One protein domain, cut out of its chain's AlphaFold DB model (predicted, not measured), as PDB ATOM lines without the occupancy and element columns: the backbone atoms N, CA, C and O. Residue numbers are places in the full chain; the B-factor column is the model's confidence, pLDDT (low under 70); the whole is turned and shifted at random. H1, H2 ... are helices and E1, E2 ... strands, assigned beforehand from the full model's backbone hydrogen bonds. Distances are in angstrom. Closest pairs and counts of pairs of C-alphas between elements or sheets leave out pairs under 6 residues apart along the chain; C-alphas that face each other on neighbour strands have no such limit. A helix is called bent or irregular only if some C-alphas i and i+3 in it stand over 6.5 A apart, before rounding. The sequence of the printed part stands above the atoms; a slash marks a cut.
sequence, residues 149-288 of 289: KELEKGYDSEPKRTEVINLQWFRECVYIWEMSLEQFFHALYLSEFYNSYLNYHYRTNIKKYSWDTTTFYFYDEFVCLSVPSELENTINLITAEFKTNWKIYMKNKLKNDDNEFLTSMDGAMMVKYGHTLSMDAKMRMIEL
ATOM      1  N   LYS A 149     127.875 199.314 123.671       91.31
ATOM      2  CA  LYS A 149     128.521 200.253 124.580       91.31
ATOM      3  C   LYS A 149     129.822 200.759 123.967       91.31
ATOM      4  O   LYS A 149     130.536 200.023 123.287       91.31
ATOM      5  N   GLU A 150     130.109 202.030 124.218       90.50
ATOM      6  CA  GLU A 150     131.363 202.667 123.825       90.50
ATOM      7  C   GLU A 150     132.520 202.289 124.752       90.50
ATOM      8  O   GLU A 150     132.310 201.954 125.915       90.50
ATOM      9  N   LEU A 151     133.748 202.414 124.242       83.06
ATOM     10  CA  LEU A 151     134.967 202.170 125.011       83.06
ATOM     11  C   LEU A 151     135.031 203.076 126.249       83.06
ATOM     12  O   LEU A 151     134.962 204.307 126.118       83.06
ATOM     13  N   GLU A 152     135.217 202.486 127.429       78.81
ATOM     14  CA  GLU A 152     135.422 203.260 128.652       78.81
ATOM     15  C   GLU A 152     136.751 204.035 128.634       78.81
ATOM     16  O   GLU A 152     137.771 203.603 128.088       78.81
ATOM     17  N   LYS A 153     136.751 205.228 129.241       72.94
ATOM     18  CA  LYS A 153     137.985 206.001 129.435       72.94
ATOM     19  C   LYS A 153     138.868 205.295 130.465       72.94
ATOM     20  O   LYS A 153     138.389 204.957 131.539       72.94
ATOM     21  N   GLY A 154     140.163 205.176 130.172       69.06
ATOM     22  CA  GLY A 154     141.131 204.569 131.093       69.06
ATOM     23  C   GLY A 154     141.274 203.054 130.952       69.06
ATOM     24  O   GLY A 154     141.722 202.411 131.892       69.06
ATOM     25  N   TYR A 155     140.904 202.499 129.793       78.44
ATOM     26  CA  TYR A 155     141.211 201.116 129.438       78.44
ATOM     27  C   TYR A 155     142.704 200.800 129.634       78.44
ATOM     28  O   TYR A 155     143.565 201.494 129.088       78.44
ATOM     29  N   ASP A 156     142.983 199.743 130.395       79.00
ATOM     30  CA  ASP A 156     144.322 199.218 130.650       79.00
ATOM     31  C   ASP A 156     144.522 197.940 129.830       79.00
ATOM     32  O   ASP A 156     143.763 196.993 129.983       79.00
ATOM     33  N   SER A 157     145.510 197.895 128.942       81.88
ATOM     34  CA  SER A 157     145.783 196.710 128.121       81.88
ATOM     35  C   SER A 157     146.589 195.634 128.849       81.88
ATOM     36  O   SER A 157     146.665 194.502 128.361       81.88
ATOM     37  N   GLU A 158     147.204 195.960 129.984       86.38
ATOM     38  CA  GLU A 158     148.166 195.084 130.648       86.38
ATOM     39  C   GLU A 158     147.482 193.962 131.445       86.38
ATOM     40  O   GLU A 158     146.447 194.174 132.088       86.38
ATOM     41  N   PRO A 159     148.037 192.735 131.423       88.12
ATOM     42  CA  PRO A 159     147.531 191.645 132.239       88.12
ATOM     43  C   PRO A 159     147.728 191.958 133.719       88.12
ATOM     44  O   PRO A 159     148.800 192.360 134.167       88.12
ATOM     45  N   LYS A 160     146.694 191.676 134.514       87.94
ATOM     46  CA  LYS A 160     146.730 191.815 135.977       87.94
ATOM     47  C   LYS A 160     147.732 190.857 136.611       87.94
ATOM     48  O   LYS A 160     148.297 191.146 137.664       87.94
ATOM     49  N   ARG A 161     147.895 189.680 136.008       90.56
ATOM     50  CA  ARG A 161     148.819 188.638 136.459       90.56
ATOM     51  C   ARG A 161     149.217 187.729 135.302       90.56
ATOM     52  O   ARG A 161     148.448 187.543 134.358       90.56
ATOM     53  N   THR A 162     150.369 187.091 135.454       91.00
ATOM     54  CA  THR A 162     150.843 186.036 134.558       91.00
ATOM     55  C   THR A 162     151.118 184.786 135.369       91.00
ATOM     56  O   THR A 162     151.739 184.842 136.429       91.00
ATOM     57  N   GLU A 163     150.662 183.650 134.864       92.44
ATOM     58  CA  GLU A 163     150.828 182.356 135.501       92.44
ATOM     59  C   GLU A 163     151.537 181.386 134.575       92.44
ATOM     60  O   GLU A 163     151.265 181.319 133.381       92.44
ATOM     61  N   VAL A 164     152.415 180.570 135.148       92.19
ATOM     62  CA  VAL A 164     153.028 179.461 134.421       92.19
ATOM     63  C   VAL A 164     152.262 178.180 134.731       92.19
ATOM     64  O   VAL A 164     152.075 177.817 135.902       92.19
ATOM     65  N   ILE A 165     151.837 177.483 133.678       92.56
ATOM     66  CA  ILE A 165     151.187 176.176 133.745       92.56
ATOM     67  C   ILE A 165     152.096 175.137 133.097       92.56
ATOM     68  O   ILE A 165     152.364 175.157 131.899       92.56
ATOM     69  N   ASN A 166     152.553 174.184 133.906       90.38
ATOM     70  CA  ASN A 166     153.356 173.071 133.417       90.38
ATOM     71  C   ASN A 166     152.434 171.956 132.915       90.38
ATOM     72  O   ASN A 166     151.673 171.368 133.693       90.38
ATOM     73  N   LEU A 167     152.499 171.641 131.626       86.75
ATOM     74  CA  LEU A 167     151.947 170.422 131.037       86.75
ATOM     75  C   LEU A 167     153.030 169.335 131.018       86.75
ATOM     76  O   LEU A 167     154.191 169.598 131.307       86.75
ATOM     77  N   GLN A 168     152.649 168.090 130.718       82.62
ATOM     78  CA  GLN A 168     153.617 166.985 130.669       82.62
ATOM     79  C   GLN A 168     154.700 167.210 129.600       82.62
ATOM     80  O   GLN A 168     155.830 166.768 129.776       82.62
ATOM     81  N   TRP A 169     154.342 167.889 128.507       78.94
ATOM     82  CA  TRP A 169     155.192 168.039 127.324       78.94
ATOM     83  C   TRP A 169     155.683 169.470 127.094       78.94
ATOM     84  O   TRP A 169     156.721 169.655 126.473       78.94
ATOM     85  N   PHE A 170     154.959 170.467 127.606       84.00
ATOM     86  CA  PHE A 170     155.213 171.881 127.339       84.00
ATOM     87  C   PHE A 170     154.931 172.728 128.574       84.00
ATOM     88  O   PHE A 170     154.243 172.306 129.507       84.00
ATOM     89  N   ARG A 171     155.436 173.957 128.558       90.88
ATOM     90  CA  ARG A 171     155.127 174.982 129.549       90.88
ATOM     91  C   ARG A 171     154.342 176.096 128.870       90.88
ATOM     92  O   ARG A 171     154.810 176.642 127.875       90.88
ATOM     93  N   GLU A 172     153.202 176.438 129.450       92.19
ATOM     94  CA  GLU A 172     152.316 177.511 129.007       92.19
ATOM     95  C   GLU A 172     152.484 178.738 129.900       92.19
ATOM     96  O   GLU A 172     152.476 178.620 131.130       92.19
ATOM     97  N   CYS A 173     152.602 179.906 129.279       92.94
ATOM     98  CA  CYS A 173     152.511 181.200 129.938       92.94
ATOM     99  C   CYS A 173     151.098 181.744 129.731       92.94
ATOM    100  O   CYS A 173     150.645 181.925 128.603       92.94
ATOM    101  N   VAL A 174     150.388 181.961 130.832       94.56
ATOM    102  CA  VAL A 174     148.975 182.331 130.852       94.56
ATOM    103  C   VAL A 174     148.850 183.755 131.367       94.56
ATOM    104  O   VAL A 174     149.040 184.012 132.556       94.56
ATOM    105  N   TYR A 175     148.523 184.672 130.469       94.62
ATOM    106  CA  TYR A 175     148.268 186.079 130.765       94.62
ATOM    107  C   TYR A 175     146.804 186.241 131.152       94.62
ATOM    108  O   TYR A 175     145.929 185.710 130.466       94.62
ATOM    109  N   ILE A 176     146.521 186.902 132.274       95.38
ATOM    110  CA  ILE A 176     145.182 186.921 132.873       95.38
ATOM    111  C   ILE A 176     144.760 188.360 133.156       95.38
ATOM    112  O   ILE A 176     145.470 189.113 133.826       95.38
ATOM    113  N   TRP A 177     143.551 188.693 132.717       95.12
ATOM    114  CA  TRP A 177     142.886 189.969 132.952       95.12
ATOM    115  C   TRP A 177     141.580 189.750 133.717       95.12
ATOM    116  O   TRP A 177     140.965 188.685 133.638       95.12
ATOM    117  N   GLU A 178     141.135 190.771 134.443       92.75
ATOM    118  CA  GLU A 178     139.779 190.803 134.996       92.75
ATOM    119  C   GLU A 178     138.752 190.855 133.861       92.75
ATOM    120  O   GLU A 178     138.962 191.506 132.834       92.75
ATOM    121  N   MET A 179     137.635 190.151 134.031       91.62
ATOM    122  CA  MET A 179     136.603 190.093 133.006       91.62
ATOM    123  C   MET A 179     135.931 191.458 132.833       91.62
ATOM    124  O   MET A 179     135.331 191.996 133.756       91.62
ATOM    125  N   SER A 180     135.981 191.979 131.613       92.19
ATOM    126  CA  SER A 180     135.252 193.158 131.127       92.19
ATOM    127  C   SER A 180     135.070 193.021 129.616       92.19
ATOM    128  O   SER A 180     135.700 192.160 128.998       92.19
ATOM    129  N   LEU A 181     134.217 193.851 129.016       91.81
ATOM    130  CA  LEU A 181     133.996 193.838 127.566       91.81
ATOM    131  C   LEU A 181     135.297 194.080 126.801       91.81
ATOM    132  O   LEU A 181     135.618 193.373 125.843       91.81
ATOM    133  N   GLU A 182     136.052 195.067 127.263       91.88
ATOM    134  CA  GLU A 182     137.313 195.490 126.693       91.88
ATOM    135  C   GLU A 182     138.361 194.386 126.809       91.88
ATOM    136  O   GLU A 182     138.923 193.968 125.799       91.88
ATOM    137  N   GLN A 183     138.578 193.837 128.007       93.12
ATOM    138  CA  GLN A 183     139.578 192.779 128.184       93.12
ATOM    139  C   GLN A 183     139.224 191.512 127.420       93.12
ATOM    140  O   GLN A 183     140.100 190.858 126.854       93.12
ATOM    141  N   PHE A 184     137.936 191.176 127.366       93.25
ATOM    142  CA  PHE A 184     137.464 190.030 126.610       93.25
ATOM    143  C   PHE A 184     137.771 190.185 125.120       93.25
ATOM    144  O   PHE A 184     138.390 189.301 124.524       93.25
ATOM    145  N   PHE A 185     137.411 191.328 124.527       92.75
ATOM    146  CA  PHE A 185     137.720 191.611 123.127       92.75
ATOM    147  C   PHE A 185     139.229 191.689 122.874       92.75
ATOM    148  O   PHE A 185     139.706 191.162 121.872       92.75
ATOM    149  N   HIS A 186     139.994 192.310 123.774       92.19
ATOM    150  CA  HIS A 186     141.439 192.451 123.616       92.19
ATOM    151  C   HIS A 186     142.157 191.108 123.635       92.19
ATOM    152  O   HIS A 186     142.909 190.813 122.711       92.19
ATOM    153  N   ALA A 187     141.904 190.270 124.641       92.75
ATOM    154  CA  ALA A 187     142.533 188.958 124.737       92.75
ATOM    155  C   ALA A 187     142.142 188.059 123.550       92.75
ATOM    156  O   ALA A 187     142.985 187.329 123.026       92.75
ATOM    157  N   LEU A 188     140.899 188.161 123.070       92.19
ATOM    158  CA  LEU A 188     140.440 187.481 121.859       92.19
ATOM    159  C   LEU A 188     141.202 187.960 120.617       92.19
ATOM    160  O   LEU A 188     141.719 187.153 119.845       92.19
ATOM    161  N   TYR A 189     141.315 189.278 120.446       92.12
ATOM    162  CA  TYR A 189     142.056 189.896 119.350       92.12
ATOM    163  C   TYR A 189     143.545 189.518 119.368       92.12
ATOM    164  O   TYR A 189     144.099 189.180 118.320       92.12
ATOM    165  N   LEU A 190     144.182 189.524 120.543       92.50
ATOM    166  CA  LEU A 190     145.567 189.088 120.715       92.50
ATOM    167  C   LEU A 190     145.745 187.611 120.353       92.50
ATOM    168  O   LEU A 190     146.713 187.270 119.679       92.50
ATOM    169  N   SER A 191     144.802 186.742 120.731       92.00
ATOM    170  CA  SER A 191     144.832 185.326 120.346       92.00
ATOM    171  C   SER A 191     144.842 185.150 118.831       92.00
ATOM    172  O   SER A 191     145.699 184.446 118.299       92.00
ATOM    173  N   GLU A 192     143.939 185.833 118.126       91.44
ATOM    174  CA  GLU A 192     143.875 185.804 116.661       91.44
ATOM    175  C   GLU A 192     145.149 186.372 116.024       91.44
ATOM    176  O   GLU A 192     145.664 185.820 115.046       91.44
ATOM    177  N   PHE A 193     145.679 187.461 116.588       93.00
ATOM    178  CA  PHE A 193     146.905 188.100 116.125       93.00
ATOM    179  C   PHE A 193     148.117 187.173 116.232       93.00
ATOM    180  O   PHE A 193     148.817 186.961 115.237       93.00
ATOM    181  N   TYR A 194     148.355 186.596 117.411       92.69
ATOM    182  CA  TYR A 194     149.494 185.710 117.634       92.69
ATOM    183  C   TYR A 194     149.368 184.423 116.824       92.69
ATOM    184  O   TYR A 194     150.329 184.051 116.154       92.69
ATOM    185  N   ASN A 195     148.189 183.794 116.772       91.81
ATOM    186  CA  ASN A 195     147.980 182.615 115.927       91.81
ATOM    187  C   ASN A 195     148.222 182.914 114.446       91.81
ATOM    188  O   ASN A 195     148.851 182.122 113.741       91.81
ATOM    189  N   SER A 196     147.783 184.073 113.960       92.19
ATOM    190  CA  SER A 196     148.009 184.473 112.568       92.19
ATOM    191  C   SER A 196     149.478 184.749 112.278       92.19
ATOM    192  O   SER A 196     149.982 184.330 111.234       92.19
ATOM    193  N   TYR A 197     150.194 185.388 113.206       93.81
ATOM    194  CA  TYR A 197     151.634 185.576 113.070       93.81
ATOM    195  C   TYR A 197     152.391 184.250 113.089       93.81
ATOM    196  O   TYR A 197     153.259 184.040 112.248       93.81
ATOM    197  N   LEU A 198     152.056 183.336 113.998       92.06
ATOM    198  CA  LEU A 198     152.689 182.020 114.072       92.06
ATOM    199  C   LEU A 198     152.461 181.236 112.778       92.06
ATOM    200  O   LEU A 198     153.415 180.732 112.187       92.06
ATOM    201  N   ASN A 199     151.229 181.227 112.268       91.75
ATOM    202  CA  ASN A 199     150.911 180.636 110.970       91.75
ATOM    203  C   ASN A 199     151.733 181.256 109.833       91.75
ATOM    204  O   ASN A 199     152.293 180.523 109.012       91.75
ATOM    205  N   TYR A 200     151.835 182.587 109.789       93.50
ATOM    206  CA  TYR A 200     152.674 183.298 108.826       93.50
ATOM    207  C   TYR A 200     154.140 182.876 108.965       93.50
ATOM    208  O   TYR A 200     154.694 182.313 108.027       93.50
ATOM    209  N   HIS A 201     154.738 183.041 110.145       92.50
ATOM    210  CA  HIS A 201     156.144 182.763 110.422       92.50
ATOM    211  C   HIS A 201     156.526 181.317 110.082       92.50
ATOM    212  O   HIS A 201     157.498 181.079 109.360       92.50
ATOM    213  N   TYR A 202     155.751 180.335 110.545       91.62
ATOM    214  CA  TYR A 202     156.033 178.928 110.263       91.62
ATOM    215  C   TYR A 202     155.946 178.635 108.768       91.62
ATOM    216  O   TYR A 202     156.825 177.967 108.219       91.62
ATOM    217  N   ARG A 203     154.938 179.175 108.082       92.31
ATOM    218  CA  ARG A 203     154.737 178.911 106.657       92.31
ATOM    219  C   ARG A 203     155.754 179.631 105.777       92.31
ATOM    220  O   ARG A 203     156.257 179.039 104.821       92.31
ATOM    221  N   THR A 204     156.065 180.891 106.063       92.44
ATOM    222  CA  THR A 204     156.921 181.722 105.209       92.44
ATOM    223  C   THR A 204     158.394 181.579 105.542       92.44
ATOM    224  O   THR A 204     159.192 181.498 104.606       92.44
ATOM    225  N   ASN A 205     158.754 181.485 106.824       91.38
ATOM    226  CA  ASN A 205     160.148 181.523 107.273       91.38
ATOM    227  C   ASN A 205     160.687 180.112 107.536       91.38
ATOM    228  O   ASN A 205     161.795 179.798 107.116       91.38
ATOM    229  N   ILE A 206     159.887 179.243 108.166       92.12
ATOM    230  CA  ILE A 206     160.302 177.871 108.529       92.12
ATOM    231  C   ILE A 206     159.899 176.834 107.459       92.12
ATOM    232  O   ILE A 206     160.453 175.738 107.415       92.12
ATOM    233  N   LYS A 207     158.955 177.173 106.570       93.25
ATOM    234  CA  LYS A 207     158.355 176.272 105.564       93.25
ATOM    235  C   LYS A 207     157.675 175.038 106.177       93.25
ATOM    236  O   LYS A 207     157.742 173.941 105.625       93.25
ATOM    237  N   LYS A 208     157.003 175.216 107.315       90.69
ATOM    238  CA  LYS A 208     156.224 174.180 108.014       90.69
ATOM    239  C   LYS A 208     154.794 174.648 108.270       90.69
ATOM    240  O   LYS A 208     154.509 175.843 108.244       90.69
ATOM    241  N   TYR A 209     153.904 173.699 108.541       84.50
ATOM    242  CA  TYR A 209     152.612 174.018 109.139       84.50
ATOM    243  C   TYR A 209     152.803 174.347 110.622       84.50
ATOM    244  O   TYR A 209     153.567 173.666 111.310       84.50
ATOM    245  N   SER A 210     152.129 175.400 111.083       81.00
ATOM    246  CA  SER A 210     151.935 175.646 112.510       81.00
ATOM    247  C   SER A 210     150.697 174.894 112.977       81.00
ATOM    248  O   SER A 210     149.763 174.678 112.205       81.00
ATOM    249  N   TRP A 211     150.692 174.529 114.252       72.69
ATOM    250  CA  TRP A 211     149.486 174.102 114.950       72.69
ATOM    251  C   TRP A 211     148.869 175.321 115.642       72.69
ATOM    252  O   TRP A 211     149.578 176.292 115.932       72.69
ATOM    253  N   ASP A 212     147.561 175.283 115.880       67.75
ATOM    254  CA  ASP A 212     146.906 176.272 116.734       67.75
ATOM    255  C   ASP A 212     147.416 176.080 118.165       67.75
ATOM    256  O   ASP A 212     147.394 174.970 118.700       67.75
ATOM    257  N   THR A 213     147.988 177.134 118.733       76.25
ATOM    258  CA  THR A 213     148.796 177.038 119.954       76.25
ATOM    259  C   THR A 213     148.513 178.162 120.932       76.25
ATOM    260  O   THR A 213     148.532 177.924 122.137       76.25
ATOM    261  N   THR A 214     148.184 179.363 120.451       83.44
ATOM    262  CA  THR A 214     147.715 180.429 121.332       83.44
ATOM    263  C   THR A 214     146.234 180.219 121.598       83.44
ATOM    264  O   THR A 214     145.433 180.200 120.668       83.44
ATOM    265  N   THR A 215     145.854 180.047 122.863       87.69
ATOM    266  CA  THR A 215     144.457 179.758 123.203       87.69
ATOM    267  C   THR A 215     143.856 180.832 124.094       87.69
ATOM    268  O   THR A 215     144.339 181.096 125.196       87.69
ATOM    269  N   PHE A 216     142.758 181.410 123.621       91.50
ATOM    270  CA  PHE A 216     141.884 182.285 124.385       91.50
ATOM    271  C   PHE A 216     140.914 181.470 125.242       91.50
ATOM    272  O   PHE A 216     140.178 180.615 124.734       91.50
ATOM    273  N   TYR A 217     140.860 181.773 126.534       91.94
ATOM    274  CA  TYR A 217     139.869 181.214 127.440       91.94
ATOM    275  C   TYR A 217     139.246 182.297 128.313       91.94
ATOM    276  O   TYR A 217     139.821 183.355 128.549       91.94
ATOM    277  N   PHE A 218     138.061 182.017 128.839       91.44
ATOM    278  CA  PHE A 218     137.344 182.952 129.693       91.44
ATOM    279  C   PHE A 218     136.493 182.227 130.722       91.44
ATOM    280  O   PHE A 218     135.999 181.123 130.480       91.44
ATOM    281  N   TYR A 219     136.307 182.883 131.858       89.88
ATOM    282  CA  TYR A 219     135.428 182.493 132.945       89.88
ATOM    283  C   TYR A 219     134.603 183.698 133.406       89.88
ATOM    284  O   TYR A 219     134.777 184.804 132.904       89.88
ATOM    285  N   ASP A 220     133.704 183.505 134.367       86.00
ATOM    286  CA  ASP A 220     132.834 184.584 134.834       86.00
ATOM    287  C   ASP A 220     133.596 185.793 135.402       86.00
ATOM    288  O   ASP A 220     133.103 186.914 135.314       86.00
ATOM    289  N   GLU A 221     134.795 185.600 135.941       89.62
ATOM    290  CA  GLU A 221     135.542 186.664 136.628       89.62
ATOM    291  C   GLU A 221     136.803 187.109 135.883       89.62
ATOM    292  O   GLU A 221     137.334 188.186 136.151       89.62
ATOM    293  N   PHE A 222     137.291 186.313 134.930       93.12
ATOM    294  CA  PHE A 222     138.529 186.615 134.216       93.12
ATOM    295  C   PHE A 222     138.505 186.148 132.766       93.12
ATOM    296  O   PHE A 222     137.799 185.210 132.392       93.12
ATOM    297  N   VAL A 223     139.369 186.757 131.969       94.81
ATOM    298  CA  VAL A 223     139.753 186.277 130.644       94.81
ATOM    299  C   VAL A 223     141.247 185.991 130.640       94.81
ATOM    300  O   VAL A 223     142.011 186.636 131.362       94.81
ATOM    301  N   CYS A 224     141.678 184.993 129.881       95.19
ATOM    302  CA  CYS A 224     143.086 184.675 129.771       95.19
ATOM    303  C   CYS A 224     143.504 184.240 128.371       95.19
ATOM    304  O   CYS A 224     142.719 183.731 127.569       95.19
ATOM    305  N   LEU A 225     144.787 184.447 128.113       94.44
ATOM    306  CA  LEU A 225     145.478 184.067 126.899       94.44
ATOM    307  C   LEU A 225     146.616 183.129 127.284       94.44
ATOM    308  O   LEU A 225     147.507 183.521 128.036       94.44
ATOM    309  N   SER A 226     146.577 181.896 126.793       93.62
ATOM    310  CA  SER A 226     147.666 180.936 126.957       93.62
ATOM    311  C   SER A 226     148.562 180.955 125.734       93.62
ATOM    312  O   SER A 226     148.066 180.831 124.613       93.62
ATOM    313  N   VAL A 227     149.864 181.082 125.960       91.44
ATOM    314  CA  VAL A 227     150.897 181.029 124.929       91.44
ATOM    315  C   VAL A 227     151.947 179.997 125.346       91.44
ATOM    316  O   VAL A 227     152.510 180.121 126.443       91.44
ATOM    317  N   PRO A 228     152.290 179.019 124.490       89.50
ATOM    318  CA  PRO A 228     153.384 178.113 124.785       89.50
ATOM    319  C   PRO A 228     154.683 178.895 124.909       89.50
ATOM    320  O   PRO A 228     155.055 179.673 124.032       89.50
ATOM    321  N   SER A 229     155.413 178.661 125.990       86.44
ATOM    322  CA  SER A 229     156.620 179.434 126.290       86.44
ATOM    323  C   SER A 229     157.743 179.260 125.259       86.44
ATOM    324  O   SER A 229     158.596 180.130 125.125       86.44
ATOM    325  N   GLU A 230     157.730 178.177 124.479       83.31
ATOM    326  CA  GLU A 230     158.645 177.991 123.345       83.31
ATOM    327  C   GLU A 230     158.424 179.005 122.209       83.31
ATOM    328  O   GLU A 230     159.326 179.237 121.404       83.31
ATOM    329  N   LEU A 231     157.250 179.644 122.163       84.94
ATOM    330  CA  LEU A 231     156.874 180.617 121.139       84.94
ATOM    331  C   LEU A 231     157.154 182.069 121.544       84.94
ATOM    332  O   LEU A 231     157.048 182.944 120.688       84.94
ATOM    333  N   GLU A 232     157.565 182.344 122.788       81.44
ATOM    334  CA  GLU A 232     157.881 183.706 123.256       81.44
ATOM    335  C   GLU A 232     158.941 184.379 122.373       81.44
ATOM    336  O   GLU A 232     158.763 185.510 121.921       81.44
ATOM    337  N   ASN A 233     160.014 183.653 122.044       85.06
ATOM    338  CA  ASN A 233     161.066 184.163 121.164       85.06
ATOM    339  C   ASN A 233     160.544 184.458 119.757       85.06
ATOM    340  O   ASN A 233     160.928 185.461 119.165       85.06
ATOM    341  N   THR A 234     159.663 183.606 119.232       88.56
ATOM    342  CA  THR A 234     159.056 183.792 117.910       88.56
ATOM    343  C   THR A 234     158.161 185.026 117.897       88.56
ATOM    344  O   THR A 234     158.244 185.830 116.975       88.56
ATOM    345  N   ILE A 235     157.350 185.225 118.935       86.94
ATOM    346  CA  ILE A 235     156.468 186.392 119.078       86.94
ATOM    347  C   ILE A 235     157.273 187.699 119.153       86.94
ATOM    348  O   ILE A 235     156.859 188.712 118.592       86.94
ATOM    349  N   ASN A 236     158.471 187.677 119.737       87.31
ATOM    350  CA  ASN A 236     159.363 188.840 119.751       87.31
ATOM    351  C   ASN A 236     159.918 189.221 118.360       87.31
ATOM    352  O   ASN A 236     160.475 190.306 118.206       87.31
ATOM    353  N   LEU A 237     159.752 188.375 117.335       92.75
ATOM    354  CA  LEU A 237     160.156 188.653 115.945       92.75
ATOM    355  C   LEU A 237     159.062 189.346 115.117       92.75
ATOM    356  O   LEU A 237     159.218 189.537 113.905       92.75
ATOM    357  N   ILE A 238     157.925 189.685 115.724       95.06
ATOM    358  CA  ILE A 238     156.827 190.378 115.049       95.06
ATOM    359  C   ILE A 238     157.289 191.764 114.589       95.06
ATOM    360  O   ILE A 238     157.647 192.624 115.393       95.06
ATOM    361  N   THR A 239     157.228 192.006 113.280       95.06
ATOM    362  CA  THR A 239     157.639 193.284 112.690       95.06
ATOM    363  C   THR A 239     156.528 194.333 112.777       95.06
ATOM    364  O   THR A 239     155.336 194.016 112.794       95.06
ATOM    365  N   ALA A 240     156.913 195.613 112.769       95.81
ATOM    366  CA  ALA A 240     155.963 196.726 112.696       95.81
ATOM    367  C   ALA A 240     155.102 196.685 111.417       95.81
ATOM    368  O   ALA A 240     153.923 197.041 111.442       95.81
ATOM    369  N   GLU A 241     155.671 196.198 110.310       96.31
ATOM    370  CA  GLU A 241     154.946 195.987 109.056       96.31
ATOM    371  C   GLU A 241     153.839 194.938 109.217       96.31
ATOM    372  O   GLU A 241     152.693 195.195 108.844       96.31
ATOM    373  N   PHE A 242     154.140 193.788 109.838       96.44
ATOM    374  CA  PHE A 242     153.134 192.757 110.095       96.44
ATOM    375  C   PHE A 242     152.001 193.297 110.971       96.44
ATOM    376  O   PHE A 242     150.833 193.128 110.625       96.44
ATOM    377  N   LYS A 243     152.332 194.008 112.060       96.44
ATOM    378  CA  LYS A 243     151.337 194.666 112.927       96.44
ATOM    379  C   LYS A 243     150.431 195.607 112.137       96.44
ATOM    380  O   LYS A 243     149.211 195.522 112.248       96.44
ATOM    381  N   THR A 244     151.017 196.474 111.313       96.69
ATOM    382  CA  THR A 244     150.274 197.462 110.515       96.69
ATOM    383  C   THR A 244     149.323 196.782 109.531       96.69
ATOM    384  O   THR A 244     148.131 197.088 109.503       96.69
ATOM    385  N   ASN A 245     149.818 195.800 108.776       96.81
ATOM    386  CA  ASN A 245     149.008 195.058 107.812       96.81
ATOM    387  C   ASN A 245     147.904 194.240 108.498       96.81
ATOM    388  O   ASN A 245     146.777 194.190 108.003       96.81
ATOM    389  N   TRP A 246     148.190 193.654 109.663       95.88
ATOM    390  CA  TRP A 246     147.200 192.930 110.456       95.88
ATOM    391  C   TRP A 246     146.082 193.839 110.971       95.88
ATOM    392  O   TRP A 246     144.908 193.482 110.855       95.88
ATOM    393  N   LYS A 247     146.411 195.030 111.491       95.62
ATOM    394  CA  LYS A 247     145.410 196.026 111.906       95.62
ATOM    395  C   LYS A 247     144.475 196.373 110.752       95.62
ATOM    396  O   LYS A 247     143.259 196.310 110.916       95.62
ATOM    397  N   ILE A 248     145.026 196.682 109.575       95.44
ATOM    398  CA  ILE A 248     144.237 196.997 108.373       95.44
ATOM    399  C   ILE A 248     143.323 195.821 108.006       95.44
ATOM    400  O   ILE A 248     142.120 196.013 107.813       95.44
ATOM    401  N   TYR A 249     143.872 194.604 107.963       93.94
ATOM    402  CA  TYR A 249     143.112 193.388 107.675       93.94
ATOM    403  C   TYR A 249     141.949 193.190 108.656       93.94
ATOM    404  O   TYR A 249     140.805 193.042 108.225       93.94
ATOM    405  N   MET A 250     142.207 193.252 109.964       92.31
ATOM    406  CA  MET A 250     141.184 193.013 110.986       92.31
ATOM    407  C   MET A 250     140.100 194.085 111.001       92.31
ATOM    408  O   MET A 250     138.926 193.757 111.171       92.31
ATOM    409  N   LYS A 251     140.453 195.350 110.753       92.38
ATOM    410  CA  LYS A 251     139.467 196.428 110.596       92.38
ATOM    411  C   LYS A 251     138.564 196.207 109.387       92.38
ATOM    412  O   LYS A 251     137.358 196.392 109.488       92.38
ATOM    413  N   ASN A 252     139.117 195.787 108.253       91.62
ATOM    414  CA  ASN A 252     138.301 195.477 107.080       91.62
ATOM    415  C   ASN A 252     137.400 194.262 107.332       91.62
ATOM    416  O   ASN A 252     136.209 194.316 107.038       91.62
ATOM    417  N   LYS A 253     137.936 193.212 107.964       89.00
ATOM    418  CA  LYS A 253     137.182 192.002 108.320       89.00
ATOM    419  C   LYS A 253     135.999 192.304 109.246       89.00
ATOM    420  O   LYS A 253     134.920 191.765 109.045       89.00
ATOM    421  N   LEU A 254     136.187 193.186 110.228       87.62
ATOM    422  CA  LEU A 254     135.116 193.630 111.124       87.62
ATOM    423  C   LEU A 254     134.014 194.420 110.404       87.62
ATOM    424  O   LEU A 254     132.844 194.252 110.724       87.62
ATOM    425  N   LYS A 255     134.367 195.276 109.436       86.44
ATOM    426  CA  LYS A 255     133.384 196.090 108.695       86.44
ATOM    427  C   LYS A 255     132.468 195.265 107.800       86.44
ATOM    428  O   LYS A 255     131.327 195.659 107.596       86.44
ATOM    429  N   ASN A 256     132.973 194.160 107.262       82.94
ATOM    430  CA  ASN A 256     132.224 193.330 106.325       82.94
ATOM    431  C   ASN A 256     131.322 192.292 107.013       82.94
ATOM    432  O   ASN A 256     130.681 191.518 106.316       82.94
ATOM    433  N   ASP A 257     131.293 192.246 108.354       67.81
ATOM    434  CA  ASP A 257     130.618 191.199 109.146       67.81
ATOM    435  C   ASP A 257     131.043 189.761 108.760       67.81
ATOM    436  O   ASP A 257     130.376 188.771 109.040       67.81
ATOM    437  N   ASP A 258     132.229 189.628 108.155       64.50
ATOM    438  CA  ASP A 258     132.797 188.357 107.689       64.50
ATOM    439  C   ASP A 258     133.405 187.531 108.844       64.50
ATOM    440  O   ASP A 258     134.204 186.613 108.628       64.50
ATOM    441  N   ASN A 259     133.113 187.877 110.103       68.19
ATOM    442  CA  ASN A 259     133.741 187.262 111.269       68.19
ATOM    443  C   ASN A 259     132.726 186.633 112.222       68.19
ATOM    444  O   ASN A 259     132.535 187.104 113.342       68.19
ATOM    445  N   GLU A 260     132.175 185.490 111.802       71.44
ATOM    446  CA  GLU A 260     131.270 184.682 112.629       71.44
ATOM    447  C   GLU A 260     131.839 184.382 114.025       71.44
ATOM    448  O   GLU A 260     131.079 184.262 114.983       71.44
ATOM    449  N   PHE A 261     133.165 184.270 114.167       69.00
ATOM    450  CA  PHE A 261     133.788 184.020 115.463       69.00
ATOM    451  C   PHE A 261     133.687 185.239 116.387       69.00
ATOM    452  O   PHE A 261     133.219 185.089 117.514       69.00
ATOM    453  N   LEU A 262     134.031 186.445 115.924       74.06
ATOM    454  CA  LEU A 262     133.876 187.663 116.732       74.06
ATOM    455  C   LEU A 262     132.402 187.954 117.041       74.06
ATOM    456  O   LEU A 262     132.086 188.282 118.182       74.06
ATOM    457  N   THR A 263     131.506 187.743 116.077       72.50
ATOM    458  CA  THR A 263     130.057 187.887 116.279       72.50
ATOM    459  C   THR A 263     129.545 186.870 117.305       72.50
ATOM    460  O   THR A 263     128.814 187.235 118.222       72.50
ATOM    461  N   SER A 264     130.022 185.617 117.270       70.88
ATOM    462  CA  SER A 264     129.660 184.626 118.298       70.88
ATOM    463  C   SER A 264     130.124 185.014 119.706       70.88
ATOM    464  O   SER A 264     129.507 184.670 120.717       70.88
ATOM    465  N   MET A 265     131.230 185.753 119.778       81.88
ATOM    466  CA  MET A 265     131.839 186.219 121.017       81.88
ATOM    467  C   MET A 265     131.173 187.503 121.547       81.88
ATOM    468  O   MET A 265     131.177 187.722 122.758       81.88
ATOM    469  N   ASP A 266     130.501 188.289 120.699       88.25
ATOM    470  CA  ASP A 266     129.581 189.345 121.148       88.25
ATOM    471  C   ASP A 266     128.402 188.764 121.929       88.25
ATOM    472  O   ASP A 266     128.021 189.313 122.963       88.25
ATOM    473  N   GLY A 267     127.869 187.622 121.488       88.50
ATOM    474  CA  GLY A 267     126.817 186.903 122.207       88.50
ATOM    475  C   GLY A 267     127.218 186.536 123.636       88.50
ATOM    476  O   GLY A 267     126.434 186.724 124.565       88.50
ATOM    477  N   ALA A 268     128.473 186.125 123.852       88.81
ATOM    478  CA  ALA A 268     129.006 185.866 125.193       88.81
ATOM    479  C   ALA A 268     128.910 187.105 126.102       88.81
ATOM    480  O   ALA A 268     128.528 187.014 127.270       88.81
ATOM    481  N   MET A 269     129.244 188.276 125.566       91.94
ATOM    482  CA  MET A 269     129.197 189.536 126.304       91.94
ATOM    483  C   MET A 269     127.770 190.042 126.510       91.94
ATOM    484  O   MET A 269     127.438 190.475 127.613       91.94
ATOM    485  N   MET A 270     126.898 189.889 125.512       92.56
ATOM    486  CA  MET A 270     125.464 190.147 125.651       92.56
ATOM    487  C   MET A 270     124.856 189.307 126.778       92.56
ATOM    488  O   MET A 270     124.115 189.833 127.601       92.56
ATOM    489  N   VAL A 271     125.209 188.025 126.866       90.69
ATOM    490  CA  VAL A 271     124.760 187.127 127.940       90.69
ATOM    491  C   VAL A 271     125.195 187.609 129.319       90.69
ATOM    492  O   VAL A 271     124.406 187.572 130.264       90.69
ATOM    493  N   LYS A 272     126.437 188.074 129.444       89.81
ATOM    494  CA  LYS A 272     127.007 188.467 130.733       89.81
ATOM    495  C   LYS A 272     126.594 189.871 131.185       89.81
ATOM    496  O   LYS A 272     126.322 190.075 132.364       89.81
ATOM    497  N   TYR A 273     126.571 190.831 130.266       90.94
ATOM    498  CA  TYR A 273     126.427 192.261 130.560       90.94
ATOM    499  C   TYR A 273     125.158 192.890 129.973       90.94
ATOM    500  O   TYR A 273     124.829 194.035 130.285       90.94
ATOM    501  N   GLY A 274     124.436 192.179 129.106       92.06
ATOM    502  CA  GLY A 274     123.285 192.708 128.369       92.06
ATOM    503  C   GLY A 274     123.655 193.661 127.229       92.06
ATOM    504  O   GLY A 274     122.763 194.275 126.651       92.06
ATOM    505  N   HIS A 275     124.947 193.823 126.939       93.00
ATOM    506  CA  HIS A 275     125.488 194.652 125.862       93.00
ATOM    507  C   HIS A 275     126.886 194.151 125.453       93.00
ATOM    508  O   HIS A 275     127.549 193.458 126.225       93.00
ATOM    509  N   THR A 276     127.342 194.519 124.256       93.44
ATOM    510  CA  THR A 276     128.706 194.284 123.751       93.44
ATOM    511  C   THR A 276     129.374 195.599 123.325       93.44
ATOM    512  O   THR A 276     128.763 196.668 123.381       93.44
ATOM    513  N   LEU A 277     130.637 195.554 122.904       92.69
ATOM    514  CA  LEU A 277     131.345 196.717 122.371       92.69
ATOM    515  C   LEU A 277     130.780 197.155 121.020       92.69
ATOM    516  O   LEU A 277     130.551 196.333 120.128       92.69
ATOM    517  N   SER A 278     130.633 198.468 120.844       91.75
ATOM    518  CA  SER A 278     130.352 199.060 119.539       91.75
ATOM    519  C   SER A 278     131.474 198.768 118.541       91.75
ATOM    520  O   SER A 278     132.624 198.495 118.907       91.75
ATOM    521  N   MET A 279     131.153 198.852 117.248       90.25
ATOM    522  CA  MET A 279     132.156 198.700 116.194       90.25
ATOM    523  C   MET A 279     133.289 199.726 116.353       90.25
ATOM    524  O   MET A 279     134.461 199.368 116.267       90.25
ATOM    525  N   ASP A 280     132.960 200.977 116.673       91.12
ATOM    526  CA  ASP A 280     133.946 202.040 116.882       91.12
ATOM    527  C   ASP A 280     134.852 201.768 118.089       91.12
ATOM    528  O   ASP A 280     136.059 202.025 118.033       91.12
ATOM    529  N   ALA A 281     134.314 201.202 119.173       92.31
ATOM    530  CA  ALA A 281     135.113 200.760 120.312       92.31
ATOM    531  C   ALA A 281     136.106 199.656 119.907       92.31
ATOM    532  O   ALA A 281     137.307 199.798 120.145       92.31
ATOM    533  N   LYS A 282     135.644 198.618 119.200       92.38
ATOM    534  CA  LYS A 282     136.502 197.532 118.686       92.38
ATOM    535  C   LYS A 282     137.605 198.060 117.763       92.38
ATOM    536  O   LYS A 282     138.766 197.677 117.894       92.38
ATOM    537  N   MET A 283     137.268 198.987 116.864       92.12
ATOM    538  CA  MET A 283     138.222 199.623 115.943       92.12
ATOM    539  C   MET A 283     139.308 200.412 116.675       92.12
ATOM    540  O   MET A 283     140.462 200.398 116.238       92.12
ATOM    541  N   ARG A 284     138.949 201.107 117.762       91.69
ATOM    542  CA  ARG A 284     139.901 201.824 118.622       91.69
ATOM    543  C   ARG A 284     140.798 200.863 119.390       91.69
ATOM    544  O   ARG A 284     141.993 201.108 119.474       91.69
ATOM    545  N   MET A 285     140.259 199.754 119.887       91.31
ATOM    546  CA  MET A 285     141.049 198.747 120.599       91.31
ATOM    547  C   MET A 285     142.086 198.061 119.704       91.31
ATOM    548  O   MET A 285     143.209 197.841 120.141       91.31
ATOM    549  N   ILE A 286     141.757 197.801 118.435       92.38
ATOM    550  CA  ILE A 286     142.723 197.278 117.448       92.38
ATOM    551  C   ILE A 286     143.932 198.211 117.278       92.38
ATOM    552  O   ILE A 286     145.031 197.752 116.968       92.38
ATOM    553  N   GLU A 287     143.763 199.520 117.483       90.00
ATOM    554  CA  GLU A 287     144.872 200.468 117.352       90.00
ATOM    555  C   GLU A 287     145.901 200.381 118.479       90.00
ATOM    556  O   GLU A 287     147.018 200.859 118.289       90.00
ATOM    557  N   LEU A 288     145.576 199.731 119.599       85.25
ATOM    558  CA  LEU A 288     146.439 199.656 120.781       85.25
ATOM    559  C   LEU A 288     147.609 198.655 120.649       85.25
ATOM    560  O   LEU A 288     148.478 198.637 121.513       85.25
TER     561      LEU A 288
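AT A GLANCE: This is residues 149 to 288 of the 289 residues of an uncharacterized protein of uncultured bacterium (gcode 4) (UniProt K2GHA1). A twisted sheet of four strands makes one wall, and the long helix H1 runs along one face of it, through the middle of the domain. H3 and H5 cover H1 on its side away from the sheet, H2 packs on residues 194 to 198 of H1, and H4 lies near Leu 181, where H1 begins; the sheet's other face has no named helix. The printed part has 140 residues, with named elements in the order E1 E2 H1 E3 E4 H2 H3 H4 H5, and its class is mixed, helices and strands. The sheet's order is E1 - E2 - E4 - E3, all antiparallel. The whole is compact, with a radius of gyration of the C-alphas of 15.4 A, and spans 42 by 33 by 26 A.

HOW THE PARTS SIT: Start at the sheet with the hairpin of E1, residues 161 to 166, and E2, residues 171 to 178, where N 163 and O 174 are 2.8 A apart, within hydrogen-bond range. E2's other neighbour is E4, residues 222 to 228, with N 175 and O 225 at 2.9 A. E4 forms a hairpin with the edge strand E3, residues 215 to 218; look for N 224 and O 217 at 2.8 A. H1, residues 181 to 206, is over E4 and E3 at a height over the sheet of 9.3 A, along the strands, at 9 degrees to E4 on the local plane. E2, H1 and E3 form a split strand-helix-strand unit, two strands running the same way with a helix between them in the chain and E4 between them in the sheet; its crossover is right-handed. H2, residues 229 to 235, is on the same face of the sheet as H1, at a height over the sheet of 6.2 A and over none of the strands; H1 and H2 with the sheet form two layers, helices on one face of a sheet. H1 touches H2 with residues 194 to 198 alone, about perpendicular at 79 degrees; the closest C-alphas, of Tyr 194 and Ile 235, are 7.2 A apart. H1 also touches H5, residues 279 to 286, with residues 182 to 189 alone, at a steep tilt of 53 degrees, closest at the C-alphas of His 186 and Met 285, 7.0 A. H3, residues 240 to 255, touches H5 with residues 247 to 254 alone, at a shallow tilt of 14 degrees, opposite ways; the closest C-alphas are Lys 247 and Ile 286, 6.3 A. H4, residues 260 to 273, is close to H1 but not clearly touching, with the C-alphas of Leu 181 and Met 269 at 6.6 A. Every O i to N i+4 pair is within hydrogen-bond range in H1, H3 and H5; H4 has 9 of 10, and H2 has 1 of 3 beside 3 of 4 O i to N i+3 pairs.

IN THESE COORDINATES: Find C-alpha 161 at (148.819, 188.638, 136.459), where E1 begins; E1 is 16.5 A long, E2 22.7 A, E4 19.5 A and E3 10.1 A. From C-alpha 181 at (133.996, 193.838, 127.566), H1 runs 36.2 A. H2 is 10.0 A long and irregular, but only just: C-alphas 230 and 233 are 7.0 A apart. H3 measures 22.9 A, H4 20.1 A and H5 10.7 A, ending at C-alpha 286 at (142.723, 197.278, 117.448).

THE WHOLE: The two C-alphas farthest apart, of Lys 207 and Gly 274, are 44.9 A apart. The printed part has no cut and no long link; look to residues 149 to 160 for a long stretch with no named element. The mean pLDDT of the printed part is 88.7, and it is under 70 at residues 154, 212, 257 to 259 and 261 of this model.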